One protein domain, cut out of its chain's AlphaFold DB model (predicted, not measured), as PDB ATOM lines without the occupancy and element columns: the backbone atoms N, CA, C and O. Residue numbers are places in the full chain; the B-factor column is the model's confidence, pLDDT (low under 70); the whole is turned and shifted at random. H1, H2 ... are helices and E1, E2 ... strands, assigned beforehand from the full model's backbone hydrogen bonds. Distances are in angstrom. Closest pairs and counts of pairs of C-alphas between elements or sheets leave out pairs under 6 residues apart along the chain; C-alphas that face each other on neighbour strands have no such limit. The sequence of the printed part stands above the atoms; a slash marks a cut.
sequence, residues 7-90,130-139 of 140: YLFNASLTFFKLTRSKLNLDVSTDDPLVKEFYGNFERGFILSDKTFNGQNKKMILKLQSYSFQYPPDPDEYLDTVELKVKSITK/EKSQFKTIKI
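What this domain is: This is residues 7 to 90 and 130 to 139 of the 140 residues of the protein "DUF4249 family protein" of Bacteroidetes bacterium (UniProt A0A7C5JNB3). One long, strongly twisted antiparallel sheet makes this model, with E1 through its middle: E6 and then E7 line one side of E1, while on the other side the sheet forks, E4 beside the first part of E1 and E2 beside the last. Short E3 extends the E4 branch and short E5 the E2 branch; residues 68 to 73 stick out, close before the tiny helix H1. The printed part has 94 residues, with seven named strands and one named helix in the order E1 E2 E3 E4 E5 H1 E6 E7; the class is mostly strand. It is only just compact, close to loose, with a radius of gyration of the C-alphas of 14.6 A, and elongated, spanning 43 by 25 by 23 A.

How they stand to each other: Begin at E1, residues 7 to 15. Beside its residues 11 to 15 lies E2, residues 21 to 28; this hairpin is antiparallel at 136 degrees, with N 13 and O 23 2.8 A apart, within hydrogen-bond range. On the same side of E1, beside residues 7 to 10, look for E4, residues 43 to 48, antiparallel at 152 degrees, with N 7 and O 47 at 2.8 A. E3, residues 35 to 38, forms a hairpin with E4, where N 37 and O 44 are 2.8 A apart. E5, residues 62 to 64, is the antiparallel neighbour of E2 through N 26 and O 64, 2.8 A. On the other side of E1 find E6, residues 78 to 88, antiparallel at 162 degrees, with N 8 and O 86 at 2.9 A. E7, residues 130 to 138, is an edge strand beside E6, antiparallel at 159 degrees, with N 83 and O 135 at 2.8 A. H1, residues 74 to 77, is only just not on the sheet, with 4 pairs of C-alphas within 10 A; it is too short for any O i to N i+4 pair, and its one O i to N i+3 pair is within range.

Where its parts are: Find C-alpha 7 at (207.732, 311.862, 227.904); from there E1 runs 26.7 A to C-alpha 15 at (230.891, 298.562, 228.597). E2 then covers 22.1 A, and after the four residues of E3, E4 covers 17.1 A. Past E5, three residues, and H1, four residues, E6 is the longest strand by residues and spans 29.7 A. E7 runs 25.7 A to C-alpha 138 at (222.674, 294.848, 235.241).

The domain as a whole: The two C-alphas farthest apart, those of Leu 18 and Lys 50, are 44.5 A apart. Residues 91 to 129 are not printed, and C-alphas 90 and 130 are 10.3 A apart across the cut. Look at residues 49 to 61 for the long link from E4 to E5. The mean pLDDT of the printed part is 80.9; residues 16 to 21, 39 to 42 and 66 to 77 are under 70.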
ATOM      1  N   TYR A   7     206.594 312.684 227.530       93.38
ATOM      2  CA  TYR A   7     207.732 311.862 227.904       93.38
ATOM      3  C   TYR A   7     208.648 311.616 226.711       93.38
ATOM      4  O   TYR A   7     208.173 311.421 225.593       93.38
ATOM      5  N   LEU A   8     209.953 311.583 226.972       92.81
ATOM      6  CA  LEU A   8     210.993 311.132 226.049       92.81
ATOM      7  C   LEU A   8     211.746 309.966 226.695       92.81
ATOM      8  O   LEU A   8     212.197 310.062 227.837       92.81
ATOM      9  N   PHE A   9     211.869 308.869 225.959       91.38
ATOM     10  CA  PHE A   9     212.536 307.648 226.388       91.38
ATOM     11  C   PHE A   9     213.817 307.454 225.596       91.38
ATOM     12  O   PHE A   9     213.785 307.494 224.371       91.38
ATOM     13  N   ASN A  10     214.920 307.189 226.287       89.38
ATOM     14  CA  ASN A  10     216.199 306.825 225.686       89.38
ATOM     15  C   ASN A  10     216.802 305.639 226.449       89.38
ATOM     16  O   ASN A  10     216.492 305.420 227.625       89.38
ATOM     17  N   ALA A  11     217.714 304.909 225.816       85.31
ATOM     18  CA  ALA A  11     218.524 303.908 226.496       85.31
ATOM     19  C   ALA A  11     219.987 304.032 226.084       85.31
ATOM     20  O   ALA A  11     220.309 304.410 224.959       85.31
ATOM     21  N   SER A  12     220.875 303.693 227.008       83.44
ATOM     22  CA  SER A  12     222.303 303.577 226.739       83.44
ATOM     23  C   SER A  12     222.870 302.314 227.372       83.44
ATOM     24  O   SER A  12     222.338 301.794 228.354       83.44
ATOM     25  N   LEU A  13     223.950 301.816 226.786       80.31
ATOM     26  CA  LEU A  13     224.669 300.626 227.201       80.31
ATOM     27  C   LEU A  13     226.060 301.009 227.686       80.31
ATOM     28  O   LEU A  13     226.762 301.765 227.011       80.31
ATOM     29  N   THR A  14     226.454 300.485 228.841       75.06
ATOM     30  CA  THR A  14     227.791 300.689 229.410       75.06
ATOM     31  C   THR A  14     228.640 299.428 229.253       75.06
ATOM     32  O   THR A  14     228.174 298.325 229.545       75.06
ATOM     33  N   PHE A  15     229.896 299.617 228.833       71.44
ATOM     34  CA  PHE A  15     230.891 298.562 228.597       71.44
ATOM     35  C   PHE A  15     232.144 298.726 229.463       71.44
ATOM     36  O   PHE A  15     232.476 299.846 229.862       71.44
ATOM     37  N   PHE A  16     232.872 297.624 229.699       60.81
ATOM     38  CA  PHE A  16     233.992 297.581 230.658       60.81
ATOM     39  C   PHE A  16     235.407 297.488 230.086       60.81
ATOM     40  O   PHE A  16     236.347 297.546 230.872       60.81
ATOM     41  N   LYS A  17     235.601 297.370 228.765       55.72
ATOM     42  CA  LYS A  17     236.843 296.786 228.221       55.72
ATOM     43  C   LYS A  17     238.152 297.375 228.782       55.72
ATOM     44  O   LYS A  17     239.031 296.583 229.069       55.72
ATOM     45  N   LEU A  18     238.273 298.693 229.000       49.97
ATOM     46  CA  LEU A  18     239.432 299.343 229.665       49.97
ATOM     47  C   LEU A  18     239.099 300.737 230.257       49.97
ATOM     48  O   LEU A  18     239.791 301.231 231.144       49.97
ATOM     49  N   THR A  19     238.020 301.365 229.788       54.78
ATOM     50  CA  THR A  19     237.420 302.601 230.310       54.78
ATOM     51  C   THR A  19     235.900 302.446 230.253       54.78
ATOM     52  O   THR A  19     235.378 301.811 229.336       54.78
ATOM     53  N   ARG A  20     235.158 302.995 231.227       56.78
ATOM     54  CA  ARG A  20     233.686 303.016 231.151       56.78
ATOM     55  C   ARG A  20     233.272 303.868 229.952       56.78
ATOM     56  O   ARG A  20     233.367 305.092 230.007       56.78
ATOM     57  N   SER A  21     232.815 303.230 228.882       66.94
ATOM     58  CA  SER A  21     232.247 303.904 227.710       66.94
ATOM     59  C   SER A  21     230.742 303.659 227.650       66.94
ATOM     60  O   SER A  21     230.289 302.541 227.899       66.94
ATOM     61  N   LYS A  22     229.977 304.710 227.330       73.50
ATOM     62  CA  LYS A  22     228.529 304.645 227.101       73.50
ATOM     63  C   LYS A  22     228.240 304.712 225.605       73.50
ATOM     64  O   LYS A  22     228.761 305.586 224.918       73.50
ATOM     65  N   LEU A  23     227.377 303.824 225.131       79.94
ATOM     66  CA  LEU A  23     226.840 303.827 223.775       79.94
ATOM     67  C   LEU A  23     225.333 304.054 223.836       79.94
ATOM     68  O   LEU A  23     224.647 303.385 224.604       79.94
ATOM     69  N   ASN A  24     224.803 304.962 223.020       79.94
ATOM     70  CA  ASN A  24     223.354 305.082 222.867       79.94
ATOM     71  C   ASN A  24     222.805 303.834 222.171       79.94
ATOM     72  O   ASN A  24     223.352 303.393 221.162       79.94
ATOM     73  N   LEU A  25     221.732 303.277 222.723       82.25
ATOM     74  CA  LEU A  25     221.002 302.174 222.120       82.25
ATOM     75  C   LEU A  25     219.821 302.709 221.325       82.25
ATOM     76  O   LEU A  25     219.188 303.700 221.703       82.25
ATOM     77  N   ASP A  26     219.475 301.985 220.276       83.50
ATOM     78  CA  ASP A  26     218.200 302.144 219.607       83.50
ATOM     79  C   ASP A  26     217.138 301.490 220.471       83.50
ATOM     80  O   ASP A  26     217.292 300.357 220.940       83.50
ATOM     81  N   VAL A  27     216.078 302.250 220.713       85.44
ATOM     82  CA  VAL A  27     214.945 301.831 221.525       85.44
ATOM     83  C   VAL A  27     213.720 301.872 220.642       85.44
ATOM     84  O   VAL A  27     213.299 302.953 220.235       85.44
ATOM     85  N   SER A  28     213.139 300.707 220.395       86.62
ATOM     86  CA  SER A  28     211.887 300.574 219.657       86.62
ATOM     87  C   SER A  28     210.836 299.847 220.484       86.62
ATOM     88  O   SER A  28     211.122 299.197 221.499       86.62
ATOM     89  N   THR A  29     209.582 299.990 220.074       89.38
ATOM     90  CA  THR A  29     208.442 299.318 220.697       89.38
ATOM     91  C   THR A  29     207.332 299.122 219.673       89.38
ATOM     92  O   THR A  29     207.186 299.916 218.751       89.38
ATOM     93  N   ASP A  30     206.528 298.075 219.846       89.69
ATOM     94  CA  ASP A  30     205.390 297.788 218.961       89.69
ATOM     95  C   ASP A  30     204.137 298.612 219.336       89.69
ATOM     96  O   ASP A  30     203.052 298.390 218.803       89.69
ATOM     97  N   ASP A  31     204.260 299.542 220.290       89.38
ATOM     98  CA  ASP A  31     203.169 300.411 220.721       89.38
ATOM     99  C   ASP A  31     202.867 301.484 219.654       89.38
ATOM    100  O   ASP A  31     203.685 302.376 219.429       89.38
ATOM    101  N   PRO A  32     201.681 301.480 219.020       86.81
ATOM    102  CA  PRO A  32     201.368 302.420 217.941       86.81
ATOM    103  C   PRO A  32     201.227 303.878 218.411       86.81
ATOM    104  O   PRO A  32     201.106 304.790 217.588       86.81
ATOM    105  N   LEU A  33     201.192 304.116 219.725       85.75
ATOM    106  CA  LEU A  33     200.994 305.436 220.320       85.75
ATOM    107  C   LEU A  33     202.302 306.198 220.534       85.75
ATOM    108  O   LEU A  33     202.256 307.393 220.834       85.75
ATOM    109  N   VAL A  34     203.454 305.541 220.395       89.25
ATOM    110  CA  VAL A  34     204.746 306.223 220.480       89.25
ATOM    111  C   VAL A  34     205.135 306.828 219.136       89.25
ATOM    112  O   VAL A  34     204.681 306.398 218.073       89.25
ATOM    113  N   LYS A  35     206.006 307.835 219.174       90.12
ATOM    114  CA  LYS A  35     206.682 308.349 217.983       90.12
ATOM    115  C   LYS A  35     208.174 308.157 218.154       90.12
ATOM    116  O   LYS A  35     208.774 308.756 219.043       90.12
ATOM    117  N   GLU A  36     208.747 307.295 217.328       86.62
ATOM    118  CA  GLU A  36     210.185 307.070 217.322       86.62
ATOM    119  C   GLU A  36     210.906 308.306 216.785       86.62
ATOM    120  O   GLU A  36     210.455 308.970 215.847       86.62
ATOM    121  N   PHE A  37     212.027 308.623 217.415       81.75
ATOM    122  CA  PHE A  37     212.896 309.723 217.061       81.75
ATOM    123  C   PHE A  37     214.314 309.194 216.884       81.75
ATOM    124  O   PHE A  37     214.913 308.639 217.809       81.75
ATOM    125  N   TYR A  38     214.850 309.423 215.690       74.81
ATOM    126  CA  TYR A  38     216.211 309.076 215.312       74.81
ATOM    127  C   TYR A  38     216.968 310.367 215.004       74.81
ATOM    128  O   TYR A  38     217.020 310.821 213.863       74.81
ATOM    129  N   GLY A  39     217.499 311.005 216.045       68.31
ATOM    130  CA  GLY A  39     218.391 312.149 215.913       68.31
ATOM    131  C   GLY A  39     219.860 311.730 215.890       68.31
ATOM    132  O   GLY A  39     220.233 310.652 216.353       68.31
ATOM    133  N   ASN A  40     220.722 312.634 215.419       62.78
ATOM    134  CA  ASN A  40     222.176 312.429 215.417       62.78
ATOM    135  C   ASN A  40     222.765 312.249 216.832       62.78
ATOM    136  O   ASN A  40     223.789 311.590 216.987       62.78
ATOM    137  N   PHE A  41     222.118 312.813 217.860       58.34
ATOM    138  CA  PHE A  41     222.617 312.814 219.243       58.34
ATOM    139  C   PHE A  41     221.679 312.143 220.257       58.34
ATOM    140  O   PHE A  41     222.131 311.766 221.336       58.34
ATOM    141  N   GLU A  42     220.400 311.954 219.921       65.88
ATOM    142  CA  GLU A  42     219.424 311.268 220.772       65.88
ATOM    143  C   GLU A  42     218.597 310.293 219.922       65.88
ATOM    144  O   GLU A  42     218.057 310.665 218.882       65.88
ATOM    145  N   ARG A  43     218.508 309.037 220.373       77.81
ATOM    146  CA  ARG A  43     217.651 307.995 219.791       77.81
ATOM    147  C   ARG A  43     216.660 307.518 220.837       77.81
ATOM    148  O   ARG A  43     217.010 307.415 222.018       77.81
ATOM    149  N   GLY A  44     215.431 307.255 220.425       88.12
ATOM    150  CA  GLY A  44     214.395 306.832 221.351       88.12
ATOM    151  C   GLY A  44     212.995 307.066 220.825       88.12
ATOM    152  O   GLY A  44     212.771 307.087 219.620       88.12
ATOM    153  N   PHE A  45     212.049 307.284 221.730       91.12
ATOM    154  CA  PHE A  45     210.686 307.633 221.348       91.12
ATOM    155  C   PHE A  45     210.066 308.635 222.313       91.12
ATOM    156  O   PHE A  45     210.408 308.697 223.499       91.12
ATOM    157  N   ILE A  46     209.127 309.414 221.790       92.50
ATOM    158  CA  ILE A  46     208.299 310.333 222.559       92.50
ATOM    159  C   ILE A  46     206.885 309.780 222.717       92.50
ATOM    160  O   ILE A  46     206.376 309.058 221.854       92.50
ATOM    161  N   LEU A  47     206.250 310.120 223.836       92.12
ATOM    162  CA  LEU A  47     204.917 309.653 224.199       92.12
ATOM    163  C   LEU A  47     204.161 310.734 224.978       92.12
ATOM    164  O   LEU A  47     204.716 311.364 225.878       92.12
ATOM    165  N   SER A  48     202.880 310.905 224.659       92.88
ATOM    166  CA  SER A  48     201.917 311.641 225.485       92.88
ATOM    167  C   SER A  48     201.144 310.671 226.383       92.88
ATOM    168  O   SER A  48     200.765 309.578 225.945       92.88
ATOM    169  N   ASP A  49     200.868 311.076 227.624       91.94
ATOM    170  CA  ASP A  49     200.012 310.313 228.537       91.94
ATOM    171  C   ASP A  49     198.519 310.422 228.279       91.94
ATOM    172  O   ASP A  49     197.748 309.738 228.944       91.94
ATOM    173  N   LYS A  50     198.089 311.175 227.267       89.62
ATOM    174  CA  LYS A  50     196.669 311.336 226.928       89.62
ATOM    175  C   LYS A  50     195.905 310.009 226.809       89.62
ATOM    176  O   LYS A  50     194.698 309.973 227.015       89.62
ATOM    177  N   THR A  51     196.598 308.923 226.468       81.50
ATOM    178  CA  THR A  51     196.025 307.580 226.274       81.50
ATOM    179  C   THR A  51     196.050 306.682 227.512       81.50
ATOM    180  O   THR A  51     195.406 305.638 227.503       81.50
ATOM    181  N   PHE A  52     196.775 307.055 228.569       86.94
ATOM    182  CA  PHE A  52     196.882 306.275 229.808       86.94
ATOM    183  C   PHE A  52     196.799 307.131 231.078       86.94
ATOM    184  O   PHE A  52     197.072 306.629 232.157       86.94
ATOM    185  N   ASN A  53     196.438 308.408 230.962       82.44
ATOM    186  CA  ASN A  53     196.444 309.427 232.007       82.44
ATOM    187  C   ASN A  53     195.969 308.915 233.386       82.44
ATOM    188  O   ASN A  53     194.815 308.529 233.557       82.44
ATOM    189  N   GLY A  54     196.875 308.894 234.370       79.31
ATOM    190  CA  GLY A  54     196.611 308.405 235.733       79.31
ATOM    191  C   GLY A  54     196.586 306.878 235.909       79.31
ATOM    192  O   GLY A  54     196.481 306.397 237.035       79.31
ATOM    193  N   GLN A  55     196.719 306.110 234.831       87.12
ATOM    194  CA  GLN A  55     196.751 304.649 234.820       87.12
ATOM    195  C   GLN A  55     198.161 304.119 234.540       87.12
ATOM    196  O   GLN A  55     199.008 304.770 233.926       87.12
ATOM    197  N   ASN A  56     198.409 302.883 234.969       88.31
ATOM    198  CA  ASN A  56     199.670 302.210 234.695       88.31
ATOM    199  C   ASN A  56     199.719 301.734 233.240       88.31
ATOM    200  O   ASN A  56     198.886 300.936 232.813       88.31
ATOM    201  N   LYS A  57     200.749 302.158 232.503       87.38
ATOM    202  CA  LYS A  57     201.045 301.669 231.154       87.38
ATOM    203  C   LYS A  57     202.234 300.712 231.176       87.38
ATOM    204  O   LYS A  57     203.331 301.078 231.594       87.38
ATOM    205  N   LYS A  58     202.025 299.481 230.699       89.31
ATOM    206  CA  LYS A  58     203.101 298.510 230.456       89.31
ATOM    207  C   LYS A  58     203.615 298.685 229.030       89.31
ATOM    208  O   LYS A  58     202.822 298.674 228.097       89.31
ATOM    209  N   MET A  59     204.932 298.796 228.869       86.69
ATOM    210  CA  MET A  59     205.588 298.856 227.560       86.69
ATOM    211  C   MET A  59     206.636 297.753 227.450       86.69
ATOM    212  O   MET A  59     207.314 297.436 228.429       86.69
ATOM    213  N   ILE A  60     206.764 297.181 226.256       89.69
ATOM    214  CA  ILE A  60     207.825 296.232 225.912       89.69
ATOM    215  C   ILE A  60     208.812 296.979 225.024       89.69
ATOM    216  O   ILE A  60     208.428 297.488 223.971       89.69
ATOM    217  N   LEU A  61     210.062 297.070 225.477       88.12
ATOM    218  CA  LEU A  61     211.132 297.762 224.766       88.12
ATOM    219  C   LEU A  61     212.052 296.744 224.105       88.12
ATOM    220  O   LEU A  61     212.484 295.786 224.750       88.12
ATOM    221  N   LYS A  62     212.372 296.982 222.837       88.12
ATOM    222  CA  LYS A  62     213.419 296.275 222.103       88.12
ATOM    223  C   LYS A  62     214.635 297.191 222.064       88.12
ATOM    224  O   LYS A  62     214.522 298.354 221.685       88.12
ATOM    225  N   LEU A  63     215.772 296.677 222.522       85.50
ATOM    226  CA  LEU A  63     217.021 297.425 222.604       85.50
ATOM    227  C   LEU A  63     218.018 296.847 221.609       85.50
ATOM    228  O   LEU A  63     218.309 295.652 221.661       85.50
ATOM    229  N   GLN A  64     218.546 297.689 220.726       79.56
ATOM    230  CA  GLN A  64     219.507 297.278 219.709       79.56
ATOM    231  C   GLN A  64     220.700 298.230 219.673       79.56
ATOM    232  O   GLN A  64     220.567 299.437 219.839       79.56
ATOM    233  N   SER A  65     221.890 297.684 219.445       76.06
ATOM    234  CA  SER A  65     223.104 298.459 219.197       76.06
ATOM    235  C   SER A  65     223.543 298.237 217.756       76.06
ATOM    236  O   SER A  65     223.666 297.095 217.316       76.06
ATOM    237  N   TYR A  66     223.810 299.326 217.035       63.53
ATOM    238  CA  TYR A  66     224.342 299.285 215.667       63.53
ATOM    239  C   TYR A  66     225.869 299.134 215.614       63.53
ATOM    240  O   TYR A  66     226.422 298.835 214.560       63.53
ATOM    241  N   SER A  67     226.568 299.348 216.731       61.62
ATOM    242  CA  SER A  67     228.036 299.435 216.754       61.62
ATOM    243  C   SER A  67     228.748 298.087 216.898       61.62
ATOM    244  O   SER A  67     229.976 298.045 216.845       61.62
ATOM    245  N   PHE A  68     228.023 296.977 217.048       59.69
ATOM    246  CA  PHE A  68     228.623 295.640 217.056       59.69
ATOM    247  C   PHE A  68     228.742 295.094 215.628       59.69
ATOM    248  O   PHE A  68     227.970 294.240 215.207       59.69
ATOM    249  N   GLN A  69     229.713 295.595 214.858       54.59
ATOM    250  CA  GLN A  69     230.056 295.007 213.550       54.59
ATOM    251  C   GLN A  69     230.802 293.662 213.659       54.59
ATOM    252  O   GLN A  69     230.976 292.969 212.664       54.59
ATOM    253  N   TYR A  70     231.206 293.269 214.863       48.72
ATOM    254  CA  TYR A  70     231.705 291.940 215.220       48.72
ATOM    255  C   TYR A  70     231.006 291.531 216.517       48.72
ATOM    256  O   TYR A  70     230.669 292.439 217.276       48.72
ATOM    257  N   PRO A  71     230.784 290.240 216.817       52.50
ATOM    258  CA  PRO A  71     230.318 289.841 218.134       52.50
ATOM    259  C   PRO A  71     231.533 289.706 219.067       52.50
ATOM    260  O   PRO A  71     232.197 288.670 219.044       52.50
ATOM    261  N   PRO A  72     231.884 290.715 219.889       59.25
ATOM    262  CA  PRO A  72     232.539 290.403 221.143       59.25
ATOM    263  C   PRO A  72     231.524 289.609 221.975       59.25
ATOM    264  O   PRO A  72     230.334 289.927 221.930       59.25
ATOM    265  N   ASP A  73     231.965 288.561 222.671       65.31
ATOM    266  CA  ASP A  73     231.084 287.758 223.521       65.31
ATOM    267  C   ASP A  73     230.288 288.696 224.452       65.31
ATOM    268  O   ASP A  73     230.899 289.342 225.305       65.31
ATOM    269  N   PRO A  74     228.961 288.859 224.283       62.88
ATOM    270  CA  PRO A  74     228.176 289.835 225.044       62.88
ATOM    271  C   PRO A  74     228.393 289.680 226.553       62.88
ATOM    272  O   PRO A  74     228.407 290.657 227.302       62.88
ATOM    273  N   ASP A  75     228.646 288.444 226.963       65.44
ATOM    274  CA  ASP A  75     228.883 288.017 228.325       65.44
ATOM    275  C   ASP A  75     230.193 288.518 228.945       65.44
ATOM    276  O   ASP A  75     230.307 288.491 230.172       65.44
ATOM    277  N   GLU A  76     231.154 288.965 228.137       65.44
ATOM    278  CA  GLU A  76     232.478 289.432 228.567       65.44
ATOM    279  C   GLU A  76     232.577 290.975 228.602       65.44
ATOM    280  O   GLU A  76     233.449 291.529 229.274       65.44
ATOM    281  N   TYR A  77     231.675 291.702 227.925       69.38
ATOM    282  CA  TYR A  77     231.822 293.155 227.721       69.38
ATOM    283  C   TYR A  77     230.634 294.008 228.171       69.38
ATOM    284  O   TYR A  77     230.816 295.217 228.359       69.38
ATOM    285  N   LEU A  78     229.442 293.422 228.326       76.06
ATOM    286  CA  LEU A  78     228.249 294.127 228.794       76.06
ATOM    287  C   LEU A  78     228.215 294.162 230.321       76.06
ATOM    288  O   LEU A  78     228.417 293.142 230.966       76.06
ATOM    289  N   ASP A  79     227.907 295.324 230.895       79.81
ATOM    290  CA  ASP A  79     227.678 295.444 232.341       79.81
ATOM    291  C   ASP A  79     226.270 295.933 232.639       79.81
ATOM    292  O   ASP A  79     225.498 295.273 233.330       79.81
ATOM    293  N   THR A  80     225.902 297.098 232.109       85.62
ATOM    294  CA  THR A  80     224.650 297.743 232.494       85.62
ATOM    295  C   THR A  80     223.950 298.423 231.331       85.62
ATOM    296  O   THR A  80     224.560 299.139 230.535       85.62
ATOM    297  N   VAL A  81     222.628 298.257 231.283       87.12
ATOM    298  CA  VAL A  81     221.721 299.112 230.514       87.12
ATOM    299  C   VAL A  81     221.219 300.213 231.430       87.12
ATOM    300  O   VAL A  81     220.682 299.945 232.503       87.12
ATOM    301  N   GLU A  82     221.346 301.457 230.997       90.12
ATOM    302  CA  GLU A  82     220.724 302.604 231.640       90.12
ATOM    303  C   GLU A  82     219.546 303.070 230.786       90.12
ATOM    304  O   GLU A  82     219.716 303.576 229.675       90.12
ATOM    305  N   LEU A  83     218.340 302.894 231.317       90.44
ATOM    306  CA  LEU A  83     217.122 303.470 230.765       90.44
ATOM    307  C   LEU A  83     216.957 304.882 231.317       90.44
ATOM    308  O   LEU A  83     217.013 305.087 232.532       90.44
ATOM    309  N   LYS A  84     216.710 305.847 230.436       91.88
ATOM    310  CA  LYS A  84     216.426 307.236 230.793       91.88
ATOM    311  C   LYS A  84     215.010 307.580 230.355       91.88
ATOM    312  O   LYS A  84     214.677 307.488 229.177       91.88
ATOM    313  N   VAL A  85     214.193 308.013 231.309       92.25
ATOM    314  CA  VAL A  85     212.868 308.578 231.046       92.25
ATOM    315  C   VAL A  85     212.905 310.045 231.427       92.25
ATOM    316  O   VAL A  85     213.256 310.397 232.555       92.25
ATOM    317  N   LYS A  86     212.553 310.908 230.486       93.88
ATOM    318  CA  LYS A  86     212.469 312.349 230.682       93.88
ATOM    319  C   LYS A  86     211.006 312.760 230.685       93.88
ATOM    320  O   LYS A  86     210.304 312.480 229.722       93.88
ATOM    321  N   SER A  87     210.558 313.458 231.722       95.06
ATOM    322  CA  SER A  87     209.341 314.269 231.640       95.06
ATOM    323  C   SER A  87     209.709 315.601 231.003       95.06
ATOM    324  O   SER A  87     210.568 316.316 231.530       95.06
ATOM    325  N   ILE A  88     209.084 315.920 229.877       95.50
ATOM    326  CA  ILE A  88     209.416 317.087 229.056       95.50
ATOM    327  C   ILE A  88     208.235 318.055 228.984       95.50
ATOM    328  O   ILE A  88     207.080 317.680 229.199       95.50
ATOM    329  N   THR A  89     208.518 319.325 228.693       96.56
ATOM    330  CA  THR A  89     207.450 320.291 228.412       96.56
ATOM    331  C   THR A  89     206.745 319.960 227.095       96.56
ATOM    332  O   THR A  89     207.302 319.307 226.209       96.56
ATOM    333  N   LYS A  90     205.526 320.486 226.935       96.00
ATOM    334  CA  LYS A  90     204.798 320.441 225.663       96.00
ATOM    335  C   LYS A  90     205.588 321.086 224.519       96.00
ATOM    336  O   LYS A  90     205.571 320.571 223.408       96.00
ATOM    337  N   GLU A 130     213.418 319.873 231.333       95.12
ATOM    338  CA  GLU A 130     213.133 318.446 231.454       95.12
ATOM    339  C   GLU A 130     213.465 317.961 232.867       95.12
ATOM    340  O   GLU A 130     214.381 318.467 233.517       95.12
ATOM    341  N   LYS A 131     212.738 316.949 233.338       95.94
ATOM    342  CA  LYS A 131     213.128 316.152 234.502       95.94
ATOM    343  C   LYS A 131     213.541 314.778 234.011       95.94
ATOM    344  O   LYS A 131     212.723 314.065 233.442       95.94
ATOM    345  N   SER A 132     214.780 314.390 234.283       95.25
ATOM    346  CA  SER A 132     215.293 313.063 233.947       95.25
ATOM    347  C   SER A 132     215.192 312.103 235.129       95.25
ATOM    348  O   SER A 132     215.524 312.461 236.259       95.25
ATOM    349  N   GLN A 133     214.795 310.866 234.856       95.00
ATOM    350  CA  GLN A 133     214.902 309.732 235.763       95.00
ATOM    351  C   GLN A 133     215.661 308.607 235.064       95.00
ATOM    352  O   GLN A 133     215.448 308.342 233.882       95.00
ATOM    353  N   PHE A 134     216.534 307.942 235.812       92.94
ATOM    354  CA  PHE A 134     217.387 306.879 235.303       92.94
ATOM    355  C   PHE A 134     217.075 305.571 236.019       92.94
ATOM    356  O   PHE A 134     216.835 305.553 237.231       92.94
ATOM    357  N   LYS A 135     217.102 304.471 235.274       92.19
ATOM    358  CA  LYS A 135     217.042 303.118 235.810       92.19
ATOM    359  C   LYS A 135     218.167 302.297 235.203       92.19
ATOM    360  O   LYS A 135     218.183 302.056 234.003       92.19
ATOM    361  N   THR A 136     219.068 301.838 236.056       91.25
ATOM    362  CA  THR A 136     220.148 300.935 235.666       91.25
ATOM    363  C   THR A 136     219.712 299.488 235.868       91.25
ATOM    364  O   THR A 136     219.144 299.140 236.909       91.25
ATOM    365  N   ILE A 137     219.970 298.657 234.866       89.62
ATOM    366  CA  ILE A 137     219.722 297.219 234.850       89.62
ATOM    367  C   ILE A 137     221.063 296.554 234.580       89.62
ATOM    368  O   ILE A 137     221.703 296.859 233.576       89.62
ATOM    369  N   LYS A 138     221.488 295.666 235.477       87.44
ATOM    370  CA  LYS A 138     222.674 294.848 235.241       87.44
ATOM    371  C   LYS A 138     222.358 293.744 234.243       87.44
ATOM    372  O   LYS A 138     221.338 293.066 234.371       87.44
ATOM    373  N   ILE A 139     223.236 293.584 233.266       79.38
ATOM    374  CA  ILE A 139     223.274 292.429 232.382       79.38
ATOM    375  C   ILE A 139     224.310 291.498 233.026       79.38
ATOM    376  O   ILE A 139     225.474 291.551 232.657       79.38
TER     377      ILE A 139